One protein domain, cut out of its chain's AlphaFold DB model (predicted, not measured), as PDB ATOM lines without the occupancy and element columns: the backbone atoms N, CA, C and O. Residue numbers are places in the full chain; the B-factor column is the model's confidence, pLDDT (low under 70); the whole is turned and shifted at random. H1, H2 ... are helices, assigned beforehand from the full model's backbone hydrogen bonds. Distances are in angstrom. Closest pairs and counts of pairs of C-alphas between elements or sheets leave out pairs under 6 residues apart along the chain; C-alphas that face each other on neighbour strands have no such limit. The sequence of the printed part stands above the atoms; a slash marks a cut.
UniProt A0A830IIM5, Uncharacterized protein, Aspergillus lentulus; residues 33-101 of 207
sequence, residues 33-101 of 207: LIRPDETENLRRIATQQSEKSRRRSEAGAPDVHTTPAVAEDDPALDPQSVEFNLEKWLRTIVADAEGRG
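This is residues 33 to 101 of the 207 residues of an uncharacterized protein of Aspergillus lentulus (UniProt A0A830IIM5). Two helices make a lopsided V, the long H1 as one arm and the shorter H2 as the other, with H2 beginning near the first part of H1 and slanting away from it. A long stretch without a named element, residues 59 to 85, folds back from the far end of H1 to the start of H2, while residues 55 to 60, of which 55 to 58 belong to H1, stick out at that far end. The printed part has 69 residues with two named helices, H1 then H2, and no named strand; its class is all helix, with 37 residues in the helices. It is compact, with a radius of gyration of the C-alphas of 12.4 A and spans of 38 by 26 by 19 A.

H1, residues 36 to 58, and H2, residues 86 to 99, only just touch, with 3 pairs of C-alphas within 8 A. The closest C-alphas of the two are those of Arg 43 and Leu 86, 6.7 A apart. H1 touches H2 with residues 39 to 43 alone, and H2 touches H1 with residue 86 alone. Their lines stand at a steep tilt of 56 degrees, and they run the same way. Their centres are 14.3 A apart. In H1 and H2 every O i to N i+4 pair is within hydrogen-bond range.

H1 runs from Pro 36, C-alpha at (143.775, 107.550, 109.144), to Glu 58, C-alpha at (119.526, 128.221, 99.377), a length of 33.3 A. H2 runs 19.8 A from Leu 86 to Gly 99, whose C-alpha is at (131.940, 131.742, 121.603).

The two C-alphas farthest apart, those of Leu 33 and Gly 60, are 39.7 A apart. The printed part has no cut, and the link from H1 to H2, 27 residues, is long. The mean pLDDT of the printed part is 79.1, with residue 57 and residues 60 to 72 under 70.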
ATOM      1  N   LEU A  33     147.014 111.240 117.085       80.06
ATOM      2  CA  LEU A  33     146.305 110.201 117.837       80.06
ATOM      3  C   LEU A  33     145.082 109.664 117.077       80.06
ATOM      4  O   LEU A  33     144.615 108.570 117.396       80.06
ATOM      5  N   ILE A  34     144.573 110.416 116.096       83.31
ATOM      6  CA  ILE A  34     143.420 110.041 115.274       83.31
ATOM      7  C   ILE A  34     143.909 109.126 114.153       83.31
ATOM      8  O   ILE A  34     144.858 109.441 113.431       83.31
ATOM      9  N   ARG A  35     143.269 107.970 113.988       87.19
ATOM     10  CA  ARG A  35     143.682 107.003 112.967       87.19
ATOM     11  C   ARG A  35     143.328 107.502 111.560       87.19
ATOM     12  O   ARG A  35     142.327 108.200 111.399       87.19
ATOM     13  N   PRO A  36     144.072 107.113 110.508       85.25
ATOM     14  CA  PRO A  36     143.775 107.550 109.144       85.25
ATOM     15  C   PRO A  36     142.326 107.272 108.700       85.25
ATOM     16  O   PRO A  36     141.700 108.134 108.083       85.25
ATOM     17  N   ASP A  37     141.751 106.127 109.078       87.00
ATOM     18  CA  ASP A  37     140.353 105.767 108.803       87.00
ATOM     19  C   ASP A  37     139.329 106.622 109.575       87.00
ATOM     20  O   ASP A  37     138.230 106.889 109.080       87.00
ATOM     21  N   GLU A  38     139.695 107.116 110.757       86.31
ATOM     22  CA  GLU A  38     138.892 108.066 111.529       86.31
ATOM     23  C   GLU A  38     138.950 109.466 110.891       86.31
ATOM     24  O   GLU A  38     137.908 110.109 110.749       86.31
ATOM     25  N   THR A  39     140.122 109.913 110.410       86.94
ATOM     26  CA  THR A  39     140.254 111.218 109.724       86.94
ATOM     27  C   THR A  39     139.401 111.310 108.456       86.94
ATOM     28  O   THR A  39     138.775 112.343 108.212       86.94
ATOM     29  N   GLU A  40     139.298 110.225 107.682       87.81
ATOM     30  CA  GLU A  40     138.459 110.182 106.480       87.81
ATOM     31  C   GLU A  40     136.962 110.189 106.831       87.81
ATOM     32  O   GLU A  40     136.159 110.868 106.188       87.81
ATOM     33  N   ASN A  41     136.568 109.517 107.918       89.44
ATOM     34  CA  ASN A  41     135.201 109.614 108.427       89.44
ATOM     35  C   ASN A  41     134.851 111.033 108.901       89.44
ATOM     36  O   ASN A  41     133.749 111.505 108.611       89.44
ATOM     37  N   LEU A  42     135.772 111.728 109.572       88.00
ATOM     38  CA  LEU A  42     135.587 113.122 109.990       88.00
ATOM     39  C   LEU A  42     135.474 114.068 108.783       88.00
ATOM     40  O   LEU A  42     134.557 114.889 108.747       88.00
ATOM     41  N   ARG A  43     136.317 113.898 107.754       89.19
ATOM     42  CA  ARG A  43     136.205 114.611 106.465       89.19
ATOM     43  C   ARG A  43     134.845 114.396 105.804       89.19
ATOM     44  O   ARG A  43     134.179 115.356 105.424       89.19
ATOM     45  N   ARG A  44     134.384 113.145 105.729       89.94
ATOM     46  CA  ARG A  44     133.061 112.805 105.184       89.94
ATOM     47  C   ARG A  44     131.917 113.447 105.979       89.94
ATOM     48  O   ARG A  44     130.950 113.898 105.371       89.94
ATOM     49  N   ILE A  45     132.012 113.500 107.310       88.88
ATOM     50  CA  ILE A  45     131.017 114.168 108.168       88.88
ATOM     51  C   ILE A  45     131.002 115.680 107.901       88.88
ATOM     52  O   ILE A  45     129.923 116.230 107.684       88.88
ATOM     53  N   ALA A  46     132.173 116.322 107.842       87.19
ATOM     54  CA  ALA A  46     132.312 117.747 107.536       87.19
ATOM     55  C   ALA A  46     131.664 118.107 106.184       87.19
ATOM     56  O   ALA A  46     130.837 119.016 106.104       87.19
ATOM     57  N   THR A  47     131.950 117.318 105.145       87.94
ATOM     58  CA  THR A  47     131.328 117.415 103.814       87.94
ATOM     59  C   THR A  47     129.805 117.285 103.863       87.94
ATOM     60  O   THR A  47     129.095 118.162 103.376       87.94
ATOM     61  N   GLN A  48     129.282 116.231 104.500       87.75
ATOM     62  CA  GLN A  48     127.834 115.993 104.590       87.75
ATOM     63  C   GLN A  48     127.097 117.084 105.385       87.75
ATOM     64  O   GLN A  48     125.930 117.370 105.107       87.75
ATOM     65  N   GLN A  49     127.759 117.698 106.370       84.56
ATOM     66  CA  GLN A  49     127.228 118.847 107.105       84.56
ATOM     67  C   GLN A  49     127.231 120.115 106.239       84.56
ATOM     68  O   GLN A  49     126.189 120.762 106.142       84.56
ATOM     69  N   SER A  50     128.340 120.409 105.548       82.94
ATOM     70  CA  SER A  50     128.466 121.561 104.640       82.94
ATOM     71  C   SER A  50     127.396 121.543 103.538       82.94
ATOM     72  O   SER A  50     126.615 122.492 103.424       82.94
ATOM     73  N   GLU A  51     127.246 120.428 102.807       83.56
ATOM     74  CA  GLU A  51     126.206 120.286 101.771       83.56
ATOM     75  C   GLU A  51     124.790 120.540 102.317       83.56
ATOM     76  O   GLU A  51     123.946 121.146 101.648       83.56
ATOM     77  N   LYS A  52     124.512 120.061 103.535       80.75
ATOM     78  CA  LYS A  52     123.198 120.181 104.174       80.75
ATOM     79  C   LYS A  52     122.904 121.618 104.608       80.75
ATOM     80  O   LYS A  52     121.780 122.075 104.390       80.75
ATOM     81  N   SER A  53     123.881 122.319 105.186       75.44
ATOM     82  CA  SER A  53     123.751 123.743 105.516       75.44
ATOM     83  C   SER A  53     123.581 124.585 104.254       75.44
ATOM     84  O   SER A  53     122.643 125.378 104.188       75.44
ATOM     85  N   ARG A  54     124.366 124.339 103.194       74.25
ATOM     86  CA  ARG A  54     124.263 125.111 101.944       74.25
ATOM     87  C   ARG A  54     122.877 125.014 101.297       74.25
ATOM     88  O   ARG A  54     122.270 126.039 100.997       74.25
ATOM     89  N   ARG A  55     122.322 123.800 101.180       77.00
ATOM     90  CA  ARG A  55     120.949 123.577 100.670       77.00
ATOM     91  C   ARG A  55     119.872 124.237 101.540       77.00
ATOM     92  O   ARG A  55     118.809 124.588 101.037       77.00
ATOM     93  N   ARG A  56     120.118 124.394 102.846       70.25
ATOM     94  CA  ARG A  56     119.197 125.070 103.773       70.25
ATOM     95  C   ARG A  56     119.226 126.590 103.597       70.25
ATOM     96  O   ARG A  56     118.159 127.204 103.597       70.25
ATOM     97  N   SER A  57     120.412 127.159 103.389       68.69
ATOM     98  CA  SER A  57     120.607 128.578 103.073       68.69
ATOM     99  C   SER A  57     119.998 128.941 101.713       68.69
ATOM    100  O   SER A  57     119.271 129.927 101.613       68.69
ATOM    101  N   GLU A  58     120.185 128.096 100.692       70.62
ATOM    102  CA  GLU A  58     119.526 128.221  99.377       70.62
ATOM    103  C   GLU A  58     117.986 128.190  99.478       70.62
ATOM    104  O   GLU A  58     117.296 128.841  98.695       70.62
ATOM    105  N   ALA A  59     117.436 127.480 100.471       75.25
ATOM    106  CA  ALA A  59     116.002 127.432 100.763       75.25
ATOM    107  C   ALA A  59     115.493 128.597 101.645       75.25
ATOM    108  O   ALA A  59     114.330 128.589 102.055       75.25
ATOM    109  N   GLY A  60     116.336 129.587 101.965       62.91
ATOM    110  CA  GLY A  60     115.954 130.793 102.709       62.91
ATOM    111  C   GLY A  60     115.630 130.579 104.193       62.91
ATOM    112  O   GLY A  60     115.050 131.461 104.827       62.91
ATOM    113  N   ALA A  61     115.981 129.423 104.768       62.34
ATOM    114  CA  ALA A  61     115.806 129.162 106.195       62.34
ATOM    115  C   ALA A  61     117.069 129.581 106.974       62.34
ATOM    116  O   ALA A  61     118.166 129.206 106.560       62.34
ATOM    117  N   PRO A  62     116.953 130.295 108.112       57.47
ATOM    118  CA  PRO A  62     118.119 130.753 108.865       57.47
ATOM    119  C   PRO A  62     118.951 129.566 109.366       57.47
ATOM    120  O   PRO A  62     118.427 128.669 110.040       57.47
ATOM    121  N   ASP A  63     120.248 129.562 109.042       57.69
ATOM    122  CA  ASP A  63     121.158 128.518 109.501       57.69
ATOM    123  C   ASP A  63     121.610 128.791 110.938       57.69
ATOM    124  O   ASP A  63     122.507 129.579 111.216       57.69
ATOM    125  N   VAL A  64     120.934 128.142 111.885       57.22
ATOM    126  CA  VAL A  64     121.249 128.260 113.313       57.22
ATOM    127  C   VAL A  64     122.346 127.266 113.726       57.22
ATOM    128  O   VAL A  64     122.873 127.386 114.834       57.22
ATOM    129  N   HIS A  65     122.714 126.278 112.898       57.34
ATOM    130  CA  HIS A  65     123.621 125.188 113.290       57.34
ATOM    131  C   HIS A  65     124.623 124.795 112.188       57.34
ATOM    132  O   HIS A  65     124.242 124.237 111.164       57.34
ATOM    133  N   THR A  66     125.911 124.832 112.557       56.47
ATOM    134  CA  THR A  66     127.075 124.145 111.935       56.47
ATOM    135  C   THR A  66     127.882 124.872 110.848       56.47
ATOM    136  O   THR A  66     128.885 124.320 110.406       56.47
ATOM    137  N   THR A  67     127.558 126.111 110.481       55.94
ATOM    138  CA  THR A  67     128.480 126.978 109.720       55.94
ATOM    139  C   THR A  67     129.081 128.053 110.641       55.94
ATOM    140  O   THR A  67     128.327 128.834 111.224       55.94
ATOM    141  N   PRO A  68     130.417 128.115 110.832       55.62
ATOM    142  CA  PRO A  68     131.040 129.251 111.504       55.62
ATOM    143  C   PRO A  68     130.861 130.489 110.623       55.62
ATOM    144  O   PRO A  68     131.275 130.476 109.466       55.62
ATOM    145  N   ALA A  69     130.325 131.584 111.164       53.59
ATOM    146  CA  ALA A  69     130.118 132.831 110.409       53.59
ATOM    147  C   ALA A  69     131.431 133.508 109.934       53.59
ATOM    148  O   ALA A  69     131.404 134.537 109.270       53.59
ATOM    149  N   VAL A  70     132.581 132.931 110.296       52.34
ATOM    150  CA  VAL A  70     133.943 133.364 109.944       52.34
ATOM    151  C   VAL A  70     134.514 132.552 108.761       52.34
ATOM    152  O   VAL A  70     135.641 132.791 108.342       52.34
ATOM    153  N   ALA A  71     133.782 131.558 108.238       55.19
ATOM    154  CA  ALA A  71     134.324 130.548 107.321       55.19
ATOM    155  C   ALA A  71     134.099 130.804 105.816       55.19
ATOM    156  O   ALA A  71     134.552 129.988 105.020       55.19
ATOM    157  N   GLU A  72     133.422 131.881 105.399       59.75
ATOM    158  CA  GLU A  72     133.050 132.061 103.978       59.75
ATOM    159  C   GLU A  72     134.232 132.381 103.033       59.75
ATOM    160  O   GLU A  72     134.130 132.089 101.845       59.75
ATOM    161  N   ASP A  73     135.359 132.905 103.539       70.00
ATOM    162  CA  ASP A  73     136.504 133.364 102.719       70.00
ATOM    163  C   ASP A  73     137.783 132.488 102.809       70.00
ATOM    164  O   ASP A  73     138.781 132.787 102.150       70.00
ATOM    165  N   ASP A  74     137.809 131.413 103.613       84.12
ATOM    166  CA  ASP A  74     139.031 130.617 103.853       84.12
ATOM    167  C   ASP A  74     138.950 129.207 103.225       84.12
ATOM    168  O   ASP A  74     138.281 128.324 103.773       84.12
ATOM    169  N   PRO A  75     139.666 128.928 102.115       84.25
ATOM    170  CA  PRO A  75     139.579 127.645 101.417       84.25
ATOM    171  C   PRO A  75     140.151 126.466 102.215       84.25
ATOM    172  O   PRO A  75     139.923 125.322 101.829       84.25
ATOM    173  N   ALA A  76     140.860 126.690 103.327       87.56
ATOM    174  CA  ALA A  76     141.284 125.605 104.212       87.56
ATOM    175  C   ALA A  76     140.209 125.222 105.248       87.56
ATOM    176  O   ALA A  76     140.368 124.202 105.924       87.56
ATOM    177  N   LEU A  77     139.136 126.013 105.382       85.25
ATOM    178  CA  LEU A  77     137.979 125.723 106.237       85.25
ATOM    179  C   LEU A  77     136.805 125.079 105.481       85.25
ATOM    180  O   LEU A  77     135.971 124.453 106.126       85.25
ATOM    181  N   ASP A  78     136.731 125.183 104.151       85.56
ATOM    182  CA  ASP A  78     135.671 124.541 103.358       85.56
ATOM    183  C   ASP A  78     135.934 123.030 103.159       85.56
ATOM    184  O   ASP A  78     136.907 122.673 102.491       85.56
ATOM    185  N   PRO A  79     135.066 122.117 103.647       85.38
ATOM    186  CA  PRO A  79     135.191 120.674 103.419       85.38
ATOM    187  C   PRO A  79     135.082 120.228 101.951       85.38
ATOM    188  O   PRO A  79     135.333 119.060 101.657       85.38
ATOM    189  N   GLN A  80     134.659 121.102 101.032       83.06
ATOM    190  CA  GLN A  80     134.635 120.840  99.584       83.06
ATOM    191  C   GLN A  80     135.900 121.302  98.852       83.06
ATOM    192  O   GLN A  80     136.110 120.933  97.695       83.06
ATOM    193  N   SER A  81     136.760 122.068  99.519       86.94
ATOM    194  CA  SER A  81     138.014 122.547  98.956       86.94
ATOM    195  C   SER A  81     139.086 121.457  98.929       86.94
ATOM    196  O   SER A  81     139.230 120.652  99.851       86.94
ATOM    197  N   VAL A  82     139.924 121.483  97.891       86.38
ATOM    198  CA  VAL A  82     141.142 120.656  97.815       86.38
ATOM    199  C   VAL A  82     142.196 121.054  98.857       86.38
ATOM    200  O   VAL A  82     143.071 120.250  99.173       86.38
ATOM    201  N   GLU A  83     142.094 122.259  99.425       88.38
ATOM    202  CA  GLU A  83     142.978 122.775 100.479       88.38
ATOM    203  C   GLU A  83     142.464 122.463 101.901       88.38
ATOM    204  O   GLU A  83     143.055 122.914 102.885       88.38
ATOM    205  N   PHE A  84     141.384 121.677 102.035       89.00
ATOM    206  CA  PHE A  84     140.709 121.434 103.313       89.00
ATOM    207  C   PHE A  84     141.629 120.881 104.415       89.00
ATOM    208  O   PHE A  84     142.105 119.733 104.375       89.00
ATOM    209  N   ASN A  85     141.786 121.678 105.474       89.19
ATOM    210  CA  ASN A  85     142.532 121.320 106.668       89.19
ATOM    211  C   ASN A  85     141.565 120.954 107.805       89.19
ATOM    212  O   ASN A  85     141.013 121.819 108.488       89.19
ATOM    213  N   LEU A  86     141.411 119.646 108.033       87.75
ATOM    214  CA  LEU A  86     140.524 119.099 109.063       87.75
ATOM    215  C   LEU A  86     140.853 119.625 110.471       87.75
ATOM    216  O   LEU A  86     139.935 119.887 111.242       87.75
ATOM    217  N   GLU A  87     142.132 119.804 110.815       88.69
ATOM    218  CA  GLU A  87     142.526 120.299 112.139       88.69
ATOM    219  C   GLU A  87     142.081 121.752 112.340       88.69
ATOM    220  O   GLU A  87     141.468 122.086 113.356       88.69
ATOM    221  N   LYS A  88     142.348 122.608 111.346       88.50
ATOM    222  CA  LYS A  88     141.947 124.020 111.344       88.50
ATOM    223  C   LYS A  88     140.423 124.144 111.450       88.50
ATOM    224  O   LYS A  88     139.937 124.882 112.300       88.50
ATOM    225  N   TRP A  89     139.687 123.354 110.669       88.38
ATOM    226  CA  TRP A  89     138.223 123.287 110.706       88.38
ATOM    227  C   TRP A  89     137.672 122.849 112.070       88.38
ATOM    228  O   TRP A  89     136.821 123.540 112.633       88.38
ATOM    229  N   LEU A  90     138.195 121.758 112.646       88.44
ATOM    230  CA  LEU A  90     137.793 121.280 113.976       88.44
ATOM    231  C   LEU A  90     138.034 122.347 115.053       88.44
ATOM    232  O   LEU A  90     137.142 122.615 115.859       88.44
ATOM    233  N   ARG A  91     139.210 122.991 115.048       87.56
ATOM    234  CA  ARG A  91     139.542 124.075 115.988       87.56
ATOM    235  C   ARG A  91     138.589 125.264 115.844       87.56
ATOM    236  O   ARG A  91     138.127 125.780 116.858       87.56
ATOM    237  N   THR A  92     138.255 125.663 114.616       87.88
ATOM    238  CA  THR A  92     137.309 126.760 114.356       87.88
ATOM    239  C   THR A  92     135.891 126.430 114.824       87.88
ATOM    240  O   THR A  92     135.247 127.290 115.418       87.88
ATOM    241  N   ILE A  93     135.406 125.199 114.625       85.81
ATOM    242  CA  ILE A  93     134.075 124.787 115.109       85.81
ATOM    243  C   ILE A  93     134.007 124.748 116.636       85.81
ATOM    244  O   ILE A  93     133.014 125.198 117.207       85.81
ATOM    245  N   VAL A  94     135.048 124.248 117.309       85.38
ATOM    246  CA  VAL A  94     135.105 124.269 118.780       85.38
ATOM    247  C   VAL A  94     135.114 125.713 119.294       85.38
ATOM    248  O   VAL A  94     134.341 126.034 120.193       85.38
ATOM    249  N   ALA A  95     135.894 126.605 118.676       85.31
ATOM    250  CA  ALA A  95     135.936 128.019 119.049       85.31
ATOM    251  C   ALA A  95     134.604 128.763 118.793       85.31
ATOM    252  O   ALA A  95     134.201 129.576 119.625       85.31
ATOM    253  N   ASP A  96     133.892 128.480 117.690       84.44
ATOM    254  CA  ASP A  96     132.541 129.020 117.437       84.44
ATOM    255  C   ASP A  96     131.542 128.535 118.497       84.44
ATOM    256  O   ASP A  96     130.806 129.334 119.075       84.44
ATOM    257  N   ALA A  97     131.560 127.236 118.810       83.88
ATOM    258  CA  ALA A  97     130.708 126.659 119.844       83.88
ATOM    259  C   ALA A  97     130.963 127.312 121.214       83.88
ATOM    260  O   ALA A  97     130.015 127.757 121.864       83.88
ATOM    261  N   GLU A  98     132.226 127.453 121.628       83.69
ATOM    262  CA  GLU A  98     132.602 128.147 122.867       83.69
ATOM    263  C   GLU A  98     132.170 129.622 122.863       83.69
ATOM    264  O   GLU A  98     131.556 130.078 123.830       83.69
ATOM    265  N   GLY A  99     132.386 130.351 121.761       82.25
ATOM    266  CA  GLY A  99     131.940 131.742 121.603       82.25
ATOM    267  C   GLY A  99     130.418 131.922 121.693       82.25
ATOM    268  O   GLY A  99     129.934 132.990 122.069       82.25
ATOM    269  N   ARG A 100     129.656 130.859 121.416       84.69
ATOM    270  CA  ARG A 100     128.191 130.795 121.548       84.69
ATOM    271  C   ARG A 100     127.718 130.287 122.915       84.69
ATOM    272  O   ARG A 100     126.518 130.077 123.098       84.69
ATOM    273  N   GLY A 101     128.631 130.072 123.863       80.88
ATOM    274  CA  GLY A 101     128.337 129.527 125.192       80.88
ATOM    275  C   GLY A 101     128.102 128.012 125.219       80.88
ATOM    276  O   GLY A 101     127.677 127.484 126.244       80.88
TER     277      GLY A 101